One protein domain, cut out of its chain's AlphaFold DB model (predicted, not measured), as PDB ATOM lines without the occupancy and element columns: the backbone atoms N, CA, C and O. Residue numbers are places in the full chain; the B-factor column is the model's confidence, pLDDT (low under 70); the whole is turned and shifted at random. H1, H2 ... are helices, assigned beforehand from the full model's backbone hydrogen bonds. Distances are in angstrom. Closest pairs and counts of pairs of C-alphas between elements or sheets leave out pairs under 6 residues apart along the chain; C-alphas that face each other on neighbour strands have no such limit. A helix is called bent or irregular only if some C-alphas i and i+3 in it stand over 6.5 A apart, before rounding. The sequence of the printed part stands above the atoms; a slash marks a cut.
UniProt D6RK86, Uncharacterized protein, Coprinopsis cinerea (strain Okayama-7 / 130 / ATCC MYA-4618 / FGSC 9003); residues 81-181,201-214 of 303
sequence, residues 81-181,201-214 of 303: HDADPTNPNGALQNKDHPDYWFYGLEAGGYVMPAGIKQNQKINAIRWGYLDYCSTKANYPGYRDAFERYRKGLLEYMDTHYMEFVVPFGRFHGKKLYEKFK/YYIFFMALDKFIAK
ATOM      1  N   HIS A  81      15.761 -10.563 -43.282       79.62
ATOM      2  CA  HIS A  81      16.128 -10.461 -44.695       79.62
ATOM      3  C   HIS A  81      16.316  -9.013 -45.167       79.62
ATOM      4  O   HIS A  81      17.070  -8.779 -46.107       79.62
ATOM      5  N   ASP A  82      15.681  -8.042 -44.510       86.00
ATOM      6  CA  ASP A  82      15.825  -6.619 -44.832       86.00
ATOM      7  C   ASP A  82      17.076  -6.010 -44.196       86.00
ATOM      8  O   ASP A  82      17.580  -4.991 -44.669       86.00
ATOM      9  N   ALA A  83      17.591  -6.658 -43.149       84.94
ATOM     10  CA  ALA A  83      18.849  -6.323 -42.493       84.94
ATOM     11  C   ALA A  83      20.088  -6.854 -43.235       84.94
ATOM     12  O   ALA A  83      21.205  -6.439 -42.921       84.94
ATOM     13  N   ASP A  84      19.909  -7.779 -44.183       87.88
ATOM     14  CA  ASP A  84      21.009  -8.386 -44.928       87.88
ATOM     15  C   ASP A  84      21.648  -7.349 -45.872       87.88
ATOM     16  O   ASP A  84      20.993  -6.881 -46.809       87.88
ATOM     17  N   PRO A  85      22.933  -6.991 -45.682       88.62
ATOM     18  CA  PRO A  85      23.607  -6.024 -46.538       88.62
ATOM     19  C   PRO A  85      23.784  -6.517 -47.977       88.62
ATOM     20  O   PRO A  85      24.098  -5.706 -48.843       88.62
ATOM     21  N   THR A  86      23.616  -7.814 -48.246       91.12
ATOM     22  CA  THR A  86      23.697  -8.395 -49.593       91.12
ATOM     23  C   THR A  86      22.359  -8.388 -50.330       91.12
ATOM     24  O   THR A  86      22.342  -8.582 -51.544       91.12
ATOM     25  N   ASN A  87      21.248  -8.124 -49.631       91.44
ATOM     26  CA  ASN A  87      19.927  -8.055 -50.236       91.44
ATOM     27  C   ASN A  87      19.698  -6.665 -50.868       91.44
ATOM     28  O   ASN A  87      19.502  -5.690 -50.137       91.44
ATOM     29  N   PRO A  88      19.648  -6.543 -52.209       91.44
ATOM     30  CA  PRO A  88      19.433  -5.254 -52.868       91.44
ATOM     31  C   PRO A  88      18.033  -4.679 -52.613       91.44
ATOM     32  O   PRO A  88      17.834  -3.478 -52.771       91.44
ATOM     33  N   ASN A  89      17.072  -5.517 -52.207       93.69
ATOM     34  CA  ASN A  89      15.705  -5.102 -51.898       93.69
ATOM     35  C   ASN A  89      15.500  -4.760 -50.413       93.69
ATOM     36  O   ASN A  89      14.432  -4.256 -50.068       93.69
ATOM     37  N   GLY A  90      16.492  -5.029 -49.556       94.00
ATOM     38  CA  GLY A  90      16.408  -4.786 -48.117       94.00
ATOM     39  C   GLY A  90      16.517  -3.304 -47.752       94.00
ATOM     40  O   GLY A  90      16.975  -2.475 -48.547       94.00
ATOM     41  N   ALA A  91      16.149  -2.971 -46.513       94.81
ATOM     42  CA  ALA A  91      16.092  -1.596 -46.006       94.81
ATOM     43  C   ALA A  91      17.440  -0.855 -46.020       94.81
ATOM     44  O   ALA A  91      17.470   0.369 -45.916       94.81
ATOM     45  N   LEU A  92      18.564  -1.569 -46.140       94.50
ATOM     46  CA  LEU A  92      19.895  -0.959 -46.209       94.50
ATOM     47  C   LEU A  92      20.183  -0.331 -47.583       94.50
ATOM     48  O   LEU A  92      20.849   0.707 -47.647       94.50
ATOM     49  N   GLN A  93      19.705  -0.950 -48.671       94.38
ATOM     50  CA  GLN A  93      20.050  -0.568 -50.048       94.38
ATOM     51  C   GLN A  93      18.871   0.017 -50.838       94.38
ATOM     52  O   GLN A  93      19.067   0.936 -51.636       94.38
ATOM     53  N   ASN A  94      17.655  -0.481 -50.613       96.06
ATOM     54  CA  ASN A  94      16.483  -0.108 -51.393       96.06
ATOM     55  C   ASN A  94      15.868   1.209 -50.903       96.06
ATOM     56  O   ASN A  94      15.195   1.238 -49.876       96.06
ATOM     57  N   LYS A  95      16.052   2.286 -51.675       96.12
ATOM     58  CA  LYS A  95      15.547   3.636 -51.360       96.12
ATOM     59  C   LYS A  95      14.023   3.721 -51.256       96.12
ATOM     60  O   LYS A  95      13.528   4.622 -50.586       96.12
ATOM     61  N   ASP A  96      13.309   2.790 -51.884       96.56
ATOM     62  CA  ASP A  96      11.846   2.722 -51.860       96.56
ATOM     63  C   ASP A  96      11.317   1.842 -50.710       96.56
ATOM     64  O   ASP A  96      10.105   1.701 -50.539       96.56
ATOM     65  N   HIS A  97      12.204   1.237 -49.908       95.88
ATOM     66  CA  HIS A  97      11.808   0.439 -48.751       95.88
ATOM     67  C   HIS A  97      11.226   1.340 -47.645       95.88
ATOM     68  O   HIS A  97      11.832   2.367 -47.325       95.88
ATOM     69  N   PRO A  98      10.105   0.962 -46.998       94.62
ATOM     70  CA  PRO A  98       9.450   1.791 -45.981       94.62
ATOM     71  C   PRO A  98      10.380   2.179 -44.825       94.62
ATOM     72  O   PRO A  98      10.338   3.313 -44.366       94.62
ATOM     73  N   ASP A  99      11.273   1.279 -44.409       95.88
ATOM     74  CA  ASP A  99      12.223   1.529 -43.312       95.88
ATOM     75  C   ASP A  99      13.594   2.068 -43.767       95.88
ATOM     76  O   ASP A  99      14.520   2.196 -42.958       95.88
ATOM     77  N   TYR A 100      13.751   2.408 -45.055       97.25
ATOM     78  CA  TYR A 100      15.020   2.917 -45.590       97.25
ATOM     79  C   TYR A 100      15.470   4.196 -44.884       97.25
ATOM     80  O   TYR A 100      16.657   4.395 -44.647       97.25
ATOM     81  N   TRP A 101      14.538   5.065 -44.494       97.75
ATOM     82  CA  TRP A 101      14.875   6.312 -43.809       97.75
ATOM     83  C   TRP A 101      15.650   6.076 -42.501       97.75
ATOM     84  O   TRP A 101      16.513   6.885 -42.159       97.75
ATOM     85  N   PHE A 102      15.389   4.969 -41.791       97.44
ATOM     86  CA  PHE A 102      16.039   4.643 -40.522       97.44
ATOM     87  C   PHE A 102      17.284   3.767 -40.705       97.44
ATOM     88  O   PHE A 102      18.279   3.980 -40.012       97.44
ATOM     89  N   TYR A 103      17.257   2.796 -41.626       97.31
ATOM     90  CA  TYR A 103      18.330   1.799 -41.787       97.31
ATOM     91  C   TYR A 103      19.237   2.006 -43.005       97.31
ATOM     92  O   TYR A 103      20.342   1.461 -43.037       97.31
ATOM     93  N   GLY A 104      18.798   2.787 -43.987       97.56
ATOM     94  CA  GLY A 104      19.470   2.980 -45.266       97.56
ATOM     95  C   GLY A 104      20.857   3.598 -45.126       97.56
ATOM     96  O   GLY A 104      21.064   4.523 -44.337       97.56
ATOM     97  N   LEU A 105      21.812   3.114 -45.926       96.81
ATOM     98  CA  LEU A 105      23.212   3.569 -45.894       96.81
ATOM     99  C   LEU A 105      23.383   5.048 -46.283       96.81
ATOM    100  O   LEU A 105      24.337   5.692 -45.859       96.81
ATOM    101  N   GLU A 106      22.445   5.596 -47.056       97.25
ATOM    102  CA  GLU A 106      22.358   7.025 -47.380       97.25
ATOM    103  C   GLU A 106      21.203   7.706 -46.616       97.25
ATOM    104  O   GLU A 106      20.536   8.586 -47.157       97.25
ATOM    105  N   ALA A 107      20.892   7.240 -45.405       97.75
ATOM    106  CA  ALA A 107      19.872   7.791 -44.512       97.75
ATOM    107  C   ALA A 107      20.286   7.549 -43.044       97.75
ATOM    108  O   ALA A 107      21.441   7.787 -42.692       97.75
ATOM    109  N   GLY A 108      19.397   7.053 -42.176       97.00
ATOM    110  CA  GLY A 108      19.707   6.793 -40.765       97.00
ATOM    111  C   GLY A 108      20.844   5.785 -40.530       97.00
ATOM    112  O   GLY A 108      21.513   5.846 -39.501       97.00
ATOM    113  N   GLY A 109      21.131   4.906 -41.494       97.25
ATOM    114  CA  GLY A 109      22.253   3.966 -41.449       97.25
ATOM    115  C   GLY A 109      23.605   4.547 -41.876       97.25
ATOM    116  O   GLY A 109      24.606   3.835 -41.779       97.25
ATOM    117  N   TYR A 110      23.657   5.804 -42.333       97.81
ATOM    118  CA  TYR A 110      24.897   6.474 -42.730       97.81
ATOM    119  C   TYR A 110      25.885   6.527 -41.565       97.81
ATOM    120  O   TYR A 110      25.534   6.948 -40.461       97.81
ATOM    121  N   VAL A 111      27.124   6.113 -41.819       97.75
ATOM    122  CA  VAL A 111      28.192   6.043 -40.817       97.75
ATOM    123  C   VAL A 111      29.036   7.311 -40.870       97.75
ATOM    124  O   VAL A 111      29.568   7.663 -41.920       97.75
ATOM    125  N   MET A 112      29.195   7.980 -39.728       96.25
ATOM    126  CA  MET A 112      29.990   9.201 -39.618       96.25
ATOM    127  C   MET A 112      31.468   8.920 -39.945       96.25
ATOM    128  O   MET A 112      32.097   8.107 -39.258       96.25
ATOM    129  N   PRO A 113      32.057   9.594 -40.951       94.94
ATOM    130  CA  PRO A 113      33.408   9.275 -41.412       94.94
ATOM    131  C   PRO A 113      34.510   9.806 -40.483       94.94
ATOM    132  O   PRO A 113      35.616   9.266 -40.474       94.94
ATOM    133  N   ALA A 114      34.226  10.854 -39.704       92.00
ATOM    134  CA  ALA A 114      35.184  11.532 -38.836       92.00
ATOM    135  C   ALA A 114      34.486  12.245 -37.661       92.00
ATOM    136  O   ALA A 114      33.258  12.336 -37.609       92.00
ATOM    137  N   GLY A 115      35.291  12.771 -36.733       90.06
ATOM    138  CA  GLY A 115      34.837  13.528 -35.565       90.06
ATOM    139  C   GLY A 115      34.576  12.662 -34.332       90.06
ATOM    140  O   GLY A 115      34.875  11.472 -34.304       90.06
ATOM    141  N   ILE A 116      33.996  13.269 -33.297       89.75
ATOM    142  CA  ILE A 116      33.770  12.635 -31.984       89.75
ATOM    143  C   ILE A 116      32.872  11.397 -32.088       89.75
ATOM    144  O   ILE A 116      33.036  10.438 -31.340       89.75
ATOM    145  N   LYS A 117      31.927  11.405 -33.032       92.75
ATOM    146  CA  LYS A 117      30.999  10.294 -33.275       92.75
ATOM    147  C   LYS A 117      31.401   9.448 -34.492       92.75
ATOM    148  O   LYS A 117      30.539   8.843 -35.120       92.75
ATOM    149  N   GLN A 118      32.690   9.403 -34.845       94.56
ATOM    150  CA  GLN A 118      33.199   8.570 -35.942       94.56
ATOM    151  C   GLN A 118      32.766   7.102 -35.785       94.56
ATOM    152  O   GLN A 118      32.716   6.570 -34.675       94.56
ATOM    153  N   ASN A 119      32.472   6.443 -36.907       96.19
ATOM    154  CA  ASN A 119      31.994   5.058 -36.988       96.19
ATOM    155  C   ASN A 119      30.612   4.804 -36.357       96.19
ATOM    156  O   ASN A 119      30.144   3.665 -36.361       96.19
ATOM    157  N   GLN A 120      29.927   5.835 -35.857       97.06
ATOM    158  CA  GLN A 120      28.541   5.725 -35.413       97.06
ATOM    159  C   GLN A 120      27.576   6.032 -36.560       97.06
ATOM    160  O   GLN A 120      27.881   6.823 -37.454       97.06
ATOM    161  N   LYS A 121      26.405   5.392 -36.533       97.62
ATOM    162  CA  LYS A 121      25.327   5.621 -37.501       97.62
ATOM    163  C   LYS A 121      24.503   6.843 -37.110       97.62
ATOM    164  O   LYS A 121      24.301   7.066 -35.919       97.62
ATOM    165  N   ILE A 122      23.966   7.578 -38.087       97.38
ATOM    166  CA  ILE A 122      23.088   8.738 -37.843       97.38
ATOM    167  C   ILE A 122      21.960   8.394 -36.859       97.38
ATOM    168  O   ILE A 122      21.741   9.126 -35.901       97.38
ATOM    169  N   ASN A 123      21.290   7.257 -37.044       96.88
ATOM    170  CA  ASN A 123      20.155   6.838 -36.219       96.88
ATOM    171  C   ASN A 123      20.499   6.497 -34.757       96.88
ATOM    172  O   ASN A 123      19.588   6.347 -33.947       96.88
ATOM    173  N   ALA A 124      21.785   6.383 -34.415       96.56
ATOM    174  CA  ALA A 124      22.268   6.101 -33.064       96.56
ATOM    175  C   ALA A 124      22.807   7.352 -32.348       96.56
ATOM    176  O   ALA A 124      23.204   7.275 -31.186       96.56
ATOM    177  N   ILE A 125      22.849   8.499 -33.029       95.44
ATOM    178  CA  ILE A 125      23.437   9.739 -32.520       95.44
ATOM    179  C   ILE A 125      22.331  10.688 -32.036       95.44
ATOM    180  O   ILE A 125      21.234  10.740 -32.595       95.44
ATOM    181  N   ARG A 126      22.625  11.475 -30.993       93.94
ATOM    182  CA  ARG A 126      21.715  12.512 -30.487       93.94
ATOM    183  C   ARG A 126      21.407  13.570 -31.546       93.94
ATOM    184  O   ARG A 126      22.296  14.028 -32.265       93.94
ATOM    185  N   TRP A 127      20.158  14.025 -31.573       94.75
ATOM    186  CA  TRP A 127      19.672  14.959 -32.588       94.75
ATOM    187  C   TRP A 127      20.452  16.278 -32.634       94.75
ATOM    188  O   TRP A 127      20.855  16.702 -33.712       94.75
ATOM    189  N   GLY A 128      20.749  16.886 -31.480       92.38
ATOM    190  CA  GLY A 128      21.477  18.162 -31.432       92.38
ATOM    191  C   GLY A 128      22.863  18.113 -32.086       92.38
ATOM    192  O   GLY A 128      23.275  19.070 -32.734       92.38
ATOM    193  N   TYR A 129      23.566  16.979 -31.989       93.31
ATOM    194  CA  TYR A 129      24.856  16.811 -32.664       93.31
ATOM    195  C   TYR A 129      24.689  16.701 -34.182       93.31
ATOM    196  O   TYR A 129      25.481  17.264 -34.933       93.31
ATOM    197  N   LEU A 130      23.646  16.002 -34.637       95.12
ATOM    198  CA  LEU A 130      23.350  15.897 -36.061       95.12
ATOM    199  C   LEU A 130      22.969  17.266 -36.649       95.12
ATOM    200  O   LEU A 130      23.520  17.689 -37.663       95.12
ATOM    201  N   ASP A 131      22.099  18.008 -35.969       93.50
ATOM    202  CA  ASP A 131      21.717  19.355 -36.396       93.50
ATOM    203  C   ASP A 131      22.938  20.294 -36.465       93.50
ATOM    204  O   ASP A 131      23.170  20.951 -37.484       93.50
ATOM    205  N   TYR A 132      23.812  20.251 -35.454       91.94
ATOM    206  CA  TYR A 132      25.095  20.956 -35.474       91.94
ATOM    207  C   TYR A 132      25.961  20.564 -36.684       91.94
ATOM    208  O   TYR A 132      26.416  21.433 -37.437       91.94
ATOM    209  N   CYS A 133      26.154  19.264 -36.930       92.62
ATOM    210  CA  CYS A 133      26.924  18.779 -38.075       92.62
ATOM    211  C   CYS A 133      26.312  19.204 -39.415       92.62
ATOM    212  O   CYS A 133      27.061  19.479 -40.350       92.62
ATOM    213  N   SER A 134      24.986  19.324 -39.523       92.19
ATOM    214  CA  SER A 134      24.329  19.748 -40.767       92.19
ATOM    215  C   SER A 134      24.761  21.153 -41.202       92.19
ATOM    216  O   SER A 134      24.956  21.415 -42.397       92.19
ATOM    217  N   THR A 135      25.015  22.027 -40.222       89.25
ATOM    218  CA  THR A 135      25.415  23.419 -40.446       89.25
ATOM    219  C   THR A 135      26.930  23.613 -40.499       89.25
ATOM    220  O   THR A 135      27.399  24.470 -41.251       89.25
ATOM    221  N   LYS A 136      27.705  22.831 -39.732       89.25
ATOM    222  CA  LYS A 136      29.155  23.040 -39.561       89.25
ATOM    223  C   LYS A 136      30.045  22.022 -40.261       89.25
ATOM    224  O   LYS A 136      31.151  22.380 -40.655       89.25
ATOM    225  N   ALA A 137      29.605  20.775 -40.404       87.69
ATOM    226  CA  ALA A 137      30.432  19.722 -40.976       87.69
ATOM    227  C   ALA A 137      30.256  19.625 -42.497       87.69
ATOM    228  O   ALA A 137      29.169  19.833 -43.039       87.69
ATOM    229  N   ASN A 138      31.341  19.268 -43.183       89.81
ATOM    230  CA  ASN A 138      31.356  19.017 -44.620       89.81
ATOM    231  C   ASN A 138      31.719  17.551 -44.899       89.81
ATOM    232  O   ASN A 138      32.771  17.242 -45.449       89.81
ATOM    233  N   TYR A 139      30.863  16.632 -44.451       90.88
ATOM    234  CA  TYR A 139      31.034  15.207 -44.725       90.88
ATOM    235  C   TYR A 139      30.321  14.832 -46.036       90.88
ATOM    236  O   TYR A 139      29.139  15.162 -46.195       90.88
ATOM    237  N   PRO A 140      30.985  14.128 -46.971       93.38
ATOM    238  CA  PRO A 140      30.365  13.714 -48.226       93.38
ATOM    239  C   PRO A 140      29.080  12.909 -47.997       93.38
ATOM    240  O   PRO A 140      29.082  11.917 -47.268       93.38
ATOM    241  N   GLY A 141      27.974  13.343 -48.605       94.88
ATOM    242  CA  GLY A 141      26.668  12.675 -48.522       94.88
ATOM    243  C   GLY A 141      25.931  12.810 -47.181       94.88
ATOM    244  O   GLY A 141      24.768  12.428 -47.095       94.88
ATOM    245  N   TYR A 142      26.553  13.389 -46.148       96.56
ATOM    246  CA  TYR A 142      25.947  13.488 -44.819       96.56
ATOM    247  C   TYR A 142      24.676  14.334 -44.801       96.56
ATOM    248  O   TYR A 142      23.688  13.925 -44.202       96.56
ATOM    249  N   ARG A 143      24.673  15.499 -45.463       96.50
ATOM    250  CA  ARG A 143      23.496  16.384 -45.483       96.50
ATOM    251  C   ARG A 143      22.285  15.696 -46.106       96.50
ATOM    252  O   ARG A 143      21.201  15.758 -45.541       96.50
ATOM    253  N   ASP A 144      22.492  14.984 -47.210       97.06
ATOM    254  CA  ASP A 144      21.425  14.239 -47.881       97.06
ATOM    255  C   ASP A 144      20.919  13.083 -47.008       97.06
ATOM    256  O   ASP A 144      19.709  12.871 -46.895       97.06
ATOM    257  N   ALA A 145      21.831  12.360 -46.347       98.06
ATOM    258  CA  ALA A 145      21.475  11.283 -45.431       98.06
ATOM    259  C   ALA A 145      20.715  11.792 -44.198       98.06
ATOM    260  O   ALA A 145      19.694  11.216 -43.813       98.06
ATOM    261  N   PHE A 146      21.172  12.900 -43.609       97.50
ATOM    262  CA  PHE A 146      20.527  13.534 -42.468       97.50
ATOM    263  C   PHE A 146      19.136  14.061 -42.823       97.50
ATOM    264  O   PHE A 146      18.197  13.806 -42.077       97.50
ATOM    265  N   GLU A 147      18.960  14.713 -43.975       97.38
ATOM    266  CA  GLU A 147      17.645  15.201 -44.409       97.38
ATOM    267  C   GLU A 147      16.660  14.059 -44.698       97.38
ATOM    268  O   GLU A 147      15.488  14.142 -44.323       97.38
ATOM    269  N   ARG A 148      17.117  12.943 -45.282       98.12
ATOM    270  CA  ARG A 148      16.273  11.743 -45.447       98.12
ATOM    271  C   ARG A 148      15.871  11.138 -44.107       98.12
ATOM    272  O   ARG A 148      14.695  10.834 -43.912       98.12
ATOM    273  N   TYR A 149      16.826  10.998 -43.185       98.06
ATOM    274  CA  TYR A 149      16.556  10.515 -41.832       98.06
ATOM    275  C   TYR A 149      15.570  11.433 -41.102       98.06
ATOM    276  O   TYR A 149      14.564  10.961 -40.584       98.06
ATOM    277  N   ARG A 150      15.808  12.750 -41.134       97.31
ATOM    278  CA  ARG A 150      14.936  13.781 -40.564       97.31
ATOM    279  C   ARG A 150      13.516  13.674 -41.098       97.31
ATOM    280  O   ARG A 150      12.576  13.644 -40.312       97.31
ATOM    281  N   LYS A 151      13.355  13.628 -42.422       97.38
ATOM    282  CA  LYS A 151      12.040  13.547 -43.058       97.38
ATOM    283  C   LYS A 151      11.296  12.284 -42.623       97.38
ATOM    284  O   LYS A 151      10.157  12.388 -42.181       97.38
ATOM    285  N   GLY A 152      11.956  11.125 -42.676       97.06
ATOM    286  CA  GLY A 152      11.359   9.868 -42.230       97.06
ATOM    287  C   GLY A 152      11.009   9.867 -40.742       97.06
ATOM    288  O   GLY A 152       9.944   9.395 -40.369       97.06
ATOM    289  N   LEU A 153      11.842  10.480 -39.897       96.50
ATOM    290  CA  LEU A 153      11.582  10.612 -38.464       96.50
ATOM    291  C   LEU A 153      10.331  11.458 -38.182       96.50
ATOM    292  O   LEU A 153       9.535  11.110 -37.311       96.50
ATOM    293  N   LEU A 154      10.141  12.549 -38.931       96.00
ATOM    294  CA  LEU A 154       8.950  13.395 -38.835       96.00
ATOM    295  C   LEU A 154       7.689  12.671 -39.330       96.00
ATOM    296  O   LEU A 154       6.650  12.763 -38.682       96.00
ATOM    297  N   GLU A 155       7.780  11.920 -40.429       96.19
ATOM    298  CA  GLU A 155       6.669  11.100 -40.936       96.19
ATOM    299  C   GLU A 155       6.311   9.966 -39.957       96.19
ATOM    300  O   GLU A 155       5.136   9.730 -39.671       96.19
ATOM    301  N   TYR A 156       7.313   9.305 -39.371       95.56
ATOM    302  CA  TYR A 156       7.129   8.246 -38.373       95.56
ATOM    303  C   TYR A 156       6.424   8.763 -37.112       95.56
ATOM    304  O   TYR A 156       5.562   8.090 -36.541       95.56
ATOM    305  N   MET A 157       6.743   9.992 -36.700       94.88
ATOM    306  CA  MET A 157       6.162  10.638 -35.526       94.88
ATOM    307  C   MET A 157       4.639  10.787 -35.602       94.88
ATOM    308  O   MET A 157       3.972  10.687 -34.574       94.88
ATOM    309  N   ASP A 158       4.053  10.968 -36.786       92.62
ATOM    310  CA  ASP A 158       2.602  11.164 -36.918       92.62
ATOM    311  C   ASP A 158       1.776   9.970 -36.397       92.62
ATOM    312  O   ASP A 158       0.653  10.129 -35.882       92.62
ATOM    313  N   THR A 159       2.354   8.772 -36.482       92.06
ATOM    314  CA  THR A 159       1.745   7.507 -36.056       92.06
ATOM    315  C   THR A 159       2.409   6.899 -34.816       92.06
ATOM    316  O   THR A 159       1.713   6.215 -34.069       92.06
ATOM    317  N   HIS A 160       3.677   7.225 -34.527       93.88
ATOM    318  CA  HIS A 160       4.481   6.604 -33.461       93.88
ATOM    319  C   HIS A 160       5.122   7.609 -32.481       93.88
ATOM    320  O   HIS A 160       6.115   7.299 -31.825       93.88
ATOM    321  N   TYR A 161       4.567   8.817 -32.318       92.50
ATOM    322  CA  TYR A 161       5.081   9.847 -31.388       92.50
ATOM    323  C   TYR A 161       5.330   9.345 -29.945       92.50
ATOM    324  O   TYR A 161       6.156   9.896 -29.224       92.50
ATOM    325  N   MET A 162       4.648   8.284 -29.511       91.12
ATOM    326  CA  MET A 162       4.808   7.674 -28.186       91.12
ATOM    327  C   MET A 162       6.133   6.917 -27.980       91.12
ATOM    328  O   MET A 162       6.507   6.641 -26.837       91.12
ATOM    329  N   GLU A 163       6.835   6.569 -29.058       94.44
ATOM    330  CA  GLU A 163       8.090   5.806 -29.018       94.44
ATOM    331  C   GLU A 163       9.330   6.684 -28.833       94.44
ATOM    332  O   GLU A 163      10.413   6.175 -28.538       94.44
ATOM    333  N   PHE A 164       9.172   8.003 -28.963       95.12
ATOM    334  CA  PHE A 164      10.260   8.961 -28.813       95.12
ATOM    335  C   PHE A 164      10.776   9.001 -27.379       95.12
ATOM    336  O   PHE A 164      10.031   8.834 -26.409       95.12
ATOM    337  N   VAL A 165      12.083   9.206 -27.254       94.69
ATOM    338  CA  VAL A 165      12.803   9.099 -25.988       94.69
ATOM    339  C   VAL A 165      12.883  10.448 -25.288       94.69
ATOM    340  O   VAL A 165      13.167  11.469 -25.910       94.69
ATOM    341  N   VAL A 166      12.678  10.441 -23.972       92.00
ATOM    342  CA  VAL A 166      12.873  11.604 -23.105       92.00
ATOM    343  C   VAL A 166      14.371  11.926 -23.015       92.00
ATOM    344  O   VAL A 166      15.138  11.079 -22.542       92.00
ATOM    345  N   PRO A 167      14.815  13.129 -23.420       89.75
ATOM    346  CA  PRO A 167      16.240  13.417 -23.529       89.75
ATOM    347  C   PRO A 167      16.877  14.002 -22.260       89.75
ATOM    348  O   PRO A 167      18.085  14.198 -22.233       89.75
ATOM    349  N   PHE A 168      16.106  14.267 -21.200       87.50
ATOM    350  CA  PHE A 168      16.598  14.942 -19.995       87.50
ATOM    351  C   PHE A 168      15.905  14.487 -18.701       87.50
ATOM    352  O   PHE A 168      14.897  13.773 -18.702       87.50
ATOM    353  N   GLY A 169      16.459  14.937 -17.572       85.62
ATOM    354  CA  GLY A 169      15.896  14.755 -16.235       85.62
ATOM    355  C   GLY A 169      15.833  13.297 -15.775       85.62
ATOM    356  O   GLY A 169      16.483  12.402 -16.318       85.62
ATOM    357  N   ARG A 170      15.001  13.036 -14.760       83.75
ATOM    358  CA  ARG A 170      14.886  11.711 -14.120       83.75
ATOM    359  C   ARG A 170      14.421  10.577 -15.041       83.75
ATOM    360  O   ARG A 170      14.570   9.408 -14.697       83.75
ATOM    361  N   PHE A 171      13.821  10.910 -16.183       86.81
ATOM    362  CA  PHE A 171      13.308   9.941 -17.153       86.81
ATOM    363  C   PHE A 171      14.137   9.856 -18.431       86.81
ATOM    364  O   PHE A 171      13.710   9.214 -19.385       86.81
ATOM    365  N   HIS A 172      15.334  10.437 -18.419       89.00
ATOM    366  CA  HIS A 172      16.313  10.319 -19.486       89.00
ATOM    367  C   HIS A 172      16.421   8.883 -20.030       89.00
ATOM    368  O   HIS A 172      16.657   7.931 -19.277       89.00
ATOM    369  N   GLY A 173      16.274   8.724 -21.346       87.69
ATOM    370  CA  GLY A 173      16.384   7.430 -22.023       87.69
ATOM    371  C   GLY A 173      15.103   6.585 -22.014       87.69
ATOM    372  O   GLY A 173      15.088   5.509 -22.608       87.69
ATOM    373  N   LYS A 174      14.023   7.034 -21.362       91.25
ATOM    374  CA  LYS A 174      12.729   6.333 -21.367       91.25
ATOM    375  C   LYS A 174      11.861   6.773 -22.540       91.25
ATOM    376  O   LYS A 174      11.865   7.947 -22.900       91.25
ATOM    377  N   LYS A 175      11.095   5.839 -23.109       92.31
ATOM    378  CA  LYS A 175      10.106   6.141 -24.155       92.31
ATOM    379  C   LYS A 175       8.955   6.958 -23.557       92.31
ATOM    380  O   LYS A 175       8.576   6.749 -22.401       92.31
ATOM    381  N   LEU A 176       8.379   7.872 -24.335       88.75
ATOM    382  CA  LEU A 176       7.329   8.787 -23.878       88.75
ATOM    383  C   LEU A 176       6.113   8.032 -23.310       88.75
ATOM    384  O   LEU A 176       5.575   8.415 -22.265       88.75
ATOM    385  N   TYR A 177       5.736   6.898 -23.917       86.75
ATOM    386  CA  TYR A 177       4.640   6.062 -23.410       86.75
ATOM    387  C   TYR A 177       4.892   5.478 -22.005       86.75
ATOM    388  O   TYR A 177       3.953   5.089 -21.314       86.75
ATOM    389  N   GLU A 178       6.137   5.377 -21.541       87.06
ATOM    390  CA  GLU A 178       6.394   4.854 -20.195       87.06
ATOM    391  C   GLU A 178       6.073   5.886 -19.111       87.06
ATOM    392  O   GLU A 178       5.898   5.520 -17.946       87.06
ATOM    393  N   LYS A 179       6.044   7.176 -19.475       83.56
ATOM    394  CA  LYS A 179       6.052   8.296 -18.522       83.56
ATOM    395  C   LYS A 179       4.888   9.257 -18.655       83.56
ATOM    396  O   LYS A 179       4.654  10.022 -17.729       83.56
ATOM    397  N   PHE A 180       4.084   9.151 -19.708       74.94
ATOM    398  CA  PHE A 180       2.931  10.037 -19.897       74.94
ATOM    399  C   PHE A 180       1.885   9.998 -18.767       74.94
ATOM    400  O   PHE A 180       1.109  10.936 -18.629       74.94
ATOM    401  N   LYS A 181       1.839   8.924 -17.965       77.12
ATOM    402  CA  LYS A 181       0.916   8.806 -16.819       77.12
ATOM    403  C   LYS A 181       1.377   9.589 -15.586       77.12
ATOM    404  O   LYS A 181       0.612   9.736 -14.638       77.12
ATOM    405  N   TYR A 201      16.453  19.218 -28.360       87.56
ATOM    406  CA  TYR A 201      15.222  18.591 -27.869       87.56
ATOM    407  C   TYR A 201      14.033  18.787 -28.806       87.56
ATOM    408  O   TYR A 201      12.936  18.307 -28.521       87.56
ATOM    409  N   TYR A 202      14.248  19.459 -29.936       89.81
ATOM    410  CA  TYR A 202      13.205  19.847 -30.876       89.81
ATOM    411  C   TYR A 202      12.299  18.674 -31.281       89.81
ATOM    412  O   TYR A 202      11.078  18.751 -31.161       89.81
ATOM    413  N   ILE A 203      12.896  17.549 -31.685       93.50
ATOM    414  CA  ILE A 203      12.153  16.354 -32.108       93.50
ATOM    415  C   ILE A 203      11.310  15.765 -30.967       93.50
ATOM    416  O   ILE A 203      10.178  15.340 -31.194       93.50
ATOM    417  N   PHE A 204      11.831  15.762 -29.738       93.75
ATOM    418  CA  PHE A 204      11.090  15.284 -28.572       93.75
ATOM    419  C   PHE A 204       9.866  16.164 -28.291       93.75
ATOM    420  O   PHE A 204       8.766  15.639 -28.120       93.75
ATOM    421  N   PHE A 205      10.031  17.490 -28.294       92.44
ATOM    422  CA  PHE A 205       8.916  18.407 -28.052       92.44
ATOM    423  C   PHE A 205       7.856  18.336 -29.155       92.44
ATOM    424  O   PHE A 205       6.670  18.357 -28.845       92.44
ATOM    425  N   MET A 206       8.244  18.129 -30.417       92.75
ATOM    426  CA  MET A 206       7.269  17.863 -31.481       92.75
ATOM    427  C   MET A 206       6.448  16.591 -31.222       92.75
ATOM    428  O   MET A 206       5.232  16.588 -31.427       92.75
ATOM    429  N   ALA A 207       7.088  15.513 -30.759       93.19
ATOM    430  CA  ALA A 207       6.391  14.274 -30.422       93.19
ATOM    431  C   ALA A 207       5.445  14.469 -29.225       93.19
ATOM    432  O   ALA A 207       4.312  13.977 -29.233       93.19
ATOM    433  N   LEU A 208       5.879  15.242 -28.227       90.38
ATOM    434  CA  LEU A 208       5.063  15.627 -27.081       90.38
ATOM    435  C   LEU A 208       3.845  16.465 -27.502       90.38
ATOM    436  O   LEU A 208       2.731  16.189 -27.061       90.38
ATOM    437  N   ASP A 209       4.018  17.422 -28.412       89.69
ATOM    438  CA  ASP A 209       2.921  18.243 -28.932       89.69
ATOM    439  C   ASP A 209       1.889  17.396 -29.681       89.69
ATOM    440  O   ASP A 209       0.683  17.570 -29.498       89.69
ATOM    441  N   LYS A 210       2.338  16.422 -30.484       90.06
ATOM    442  CA  LYS A 210       1.446  15.465 -31.164       90.06
ATOM    443  C   LYS A 210       0.645  14.634 -30.167       90.06
ATOM    444  O   LYS A 210      -0.540  14.382 -30.396       90.06
ATOM    445  N   PHE A 211       1.277  14.236 -29.067       85.62
ATOM    446  CA  PHE A 211       0.609  13.529 -27.984       85.62
ATOM    447  C   PHE A 211      -0.463  14.394 -27.310       85.62
ATOM    448  O   PHE A 211      -1.605  13.954 -27.199       85.62
ATOM    449  N   ILE A 212      -0.127  15.630 -26.928       83.06
ATOM    450  CA  ILE A 212      -1.053  16.564 -26.268       83.06
ATOM    451  C   ILE A 212      -2.215  16.954 -27.200       83.06
ATOM    452  O   ILE A 212      -3.360  17.090 -26.759       83.06
ATOM    453  N   ALA A 213      -1.940  17.115 -28.499       83.44
ATOM    454  CA  ALA A 213      -2.920  17.549 -29.490       83.44
ATOM    455  C   ALA A 213      -3.953  16.474 -29.860       83.44
ATOM    456  O   ALA A 213      -5.067  16.833 -30.250       83.44
ATOM    457  N   LYS A 214      -3.630  15.170 -29.766       76.69
ATOM    458  CA  LYS A 214      -4.595  14.113 -30.106       76.69
ATOM    459  C   LYS A 214      -5.677  14.015 -29.015       76.69
ATOM    460  O   LYS A 214      -5.381  13.642 -27.885       76.69
TER     461      LYS A 214
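Overview. This is residues 81 to 181 and 201 to 214 of the 303 residues of an uncharacterized protein of Coprinopsis cinerea (strain Okayama-7 / 130 / ATCC MYA-4618 / FGSC 9003) (UniProt D6RK86). One long helix, H3, runs through the domain as its spine and kinks near residue 157, with H2 beside its beginning, the small H1 on its middle part, and H5 and the small H4 at its far end. H2 folds back beside the beginning of H3 as a helical hairpin and the small H1 packs on residues 148 to 153 of H3, while H5 and the small H4 pack on its last turns, beyond or beside the kink; much of the rest is loop. The printed part has 115 residues with five named helices, in the order H1, H2, H3, H4, H5, and no named strand. The class is all helix, though 53 of the 115 printed residues, under half, are in named elements. The whole is compact, with a radius of gyration of the C-alphas of 15.0 A, and the C-alphas span 43 by 32 by 20 A along the three main axes.

Arrangement. H3, residues 142 to 163, is the longest helix and the hub, touching four other helices. It has a kink of 83 degrees near residue 157 and is irregular, with C-alphas 159 and 162 8.4 A apart where about 5 A is regular; its line is a rough one. H2, residues 127 to 136, touches residues 142 to 146 of H3 alone, and the closest C-alphas, those of Ser 134 and Arg 143, are 5.9 A apart. H2 and H3 form a helical hairpin, at a shallow tilt of 24 degrees, opposite ways. H1, residues 100 to 103, touches residues 148 to 153 of H3 alone, the closest C-alphas being those of Trp 101 and Tyr 149, 4.9 A apart. H5, residues 201 to 213, touches H3 with residues 207 to 211 alone, and H3 touches it with residues 157 to 162 alone. Their closest C-alphas, those of Tyr 161 and Ala 207, are 4.7 A apart, and the two helices run the same way at a shallow tilt of 31 degrees. H4, residues 176 to 179, touches residues 161 to 163 of H3 alone, with the C-alphas of Met 162 and Tyr 177 closest at 5.0 A. H4 and H5 are close but not clearly touching, with the C-alphas of Leu 176 and Leu 208 closest at 7.9 A. H2 and H5 only just touch, only at their ends, with 3 pairs of C-alphas within 8 A; the closest are those of Gly 128 and Tyr 201, 7.2 A apart. H1 is apart from H2, H4 and H5, and H2 is apart from H4. In H2 and H5 every O i to N i+4 pair is within hydrogen-bond range, in H3 14 of 18 are, and H1 and H4 are too short for such a pair.

Along the chain. H3 begins at C-alpha 142, (25.947, 13.488, -44.819), and ends at C-alpha 163, (8.090, 5.806, -29.018), 25.1 A from first to last C-alpha. H5 measures 18.2 A and ends at C-alpha 213, (-2.920, 17.549, -29.490). H2 measures 14.3 A. H1 begins at C-alpha 100, (15.020, 2.917, -45.590), and measures 5.2 A, and H4 measures 5.5 A.

Size, cuts and confidence. The C-alphas farthest apart are those of Thr 86 and Lys 181, at 43.5 A. Residues 182 to 200 are not printed, and C-alphas 181 and 201 are 20.6 A apart across this cut, which lies in the link from H4 to H5. The links from H1 to H2, 23 residues, and from H3 to H4, 12 residues, are long; the link from H2 to H3, 5 residues, is tight. Residues 81 to 99, before H1, hold no named element, and their C-alphas lie 11 to 23 A from the mean of all C-alphas. The mean pLDDT of the printed part is 92.5, that of H4 is 87, and no printed residue is under 70.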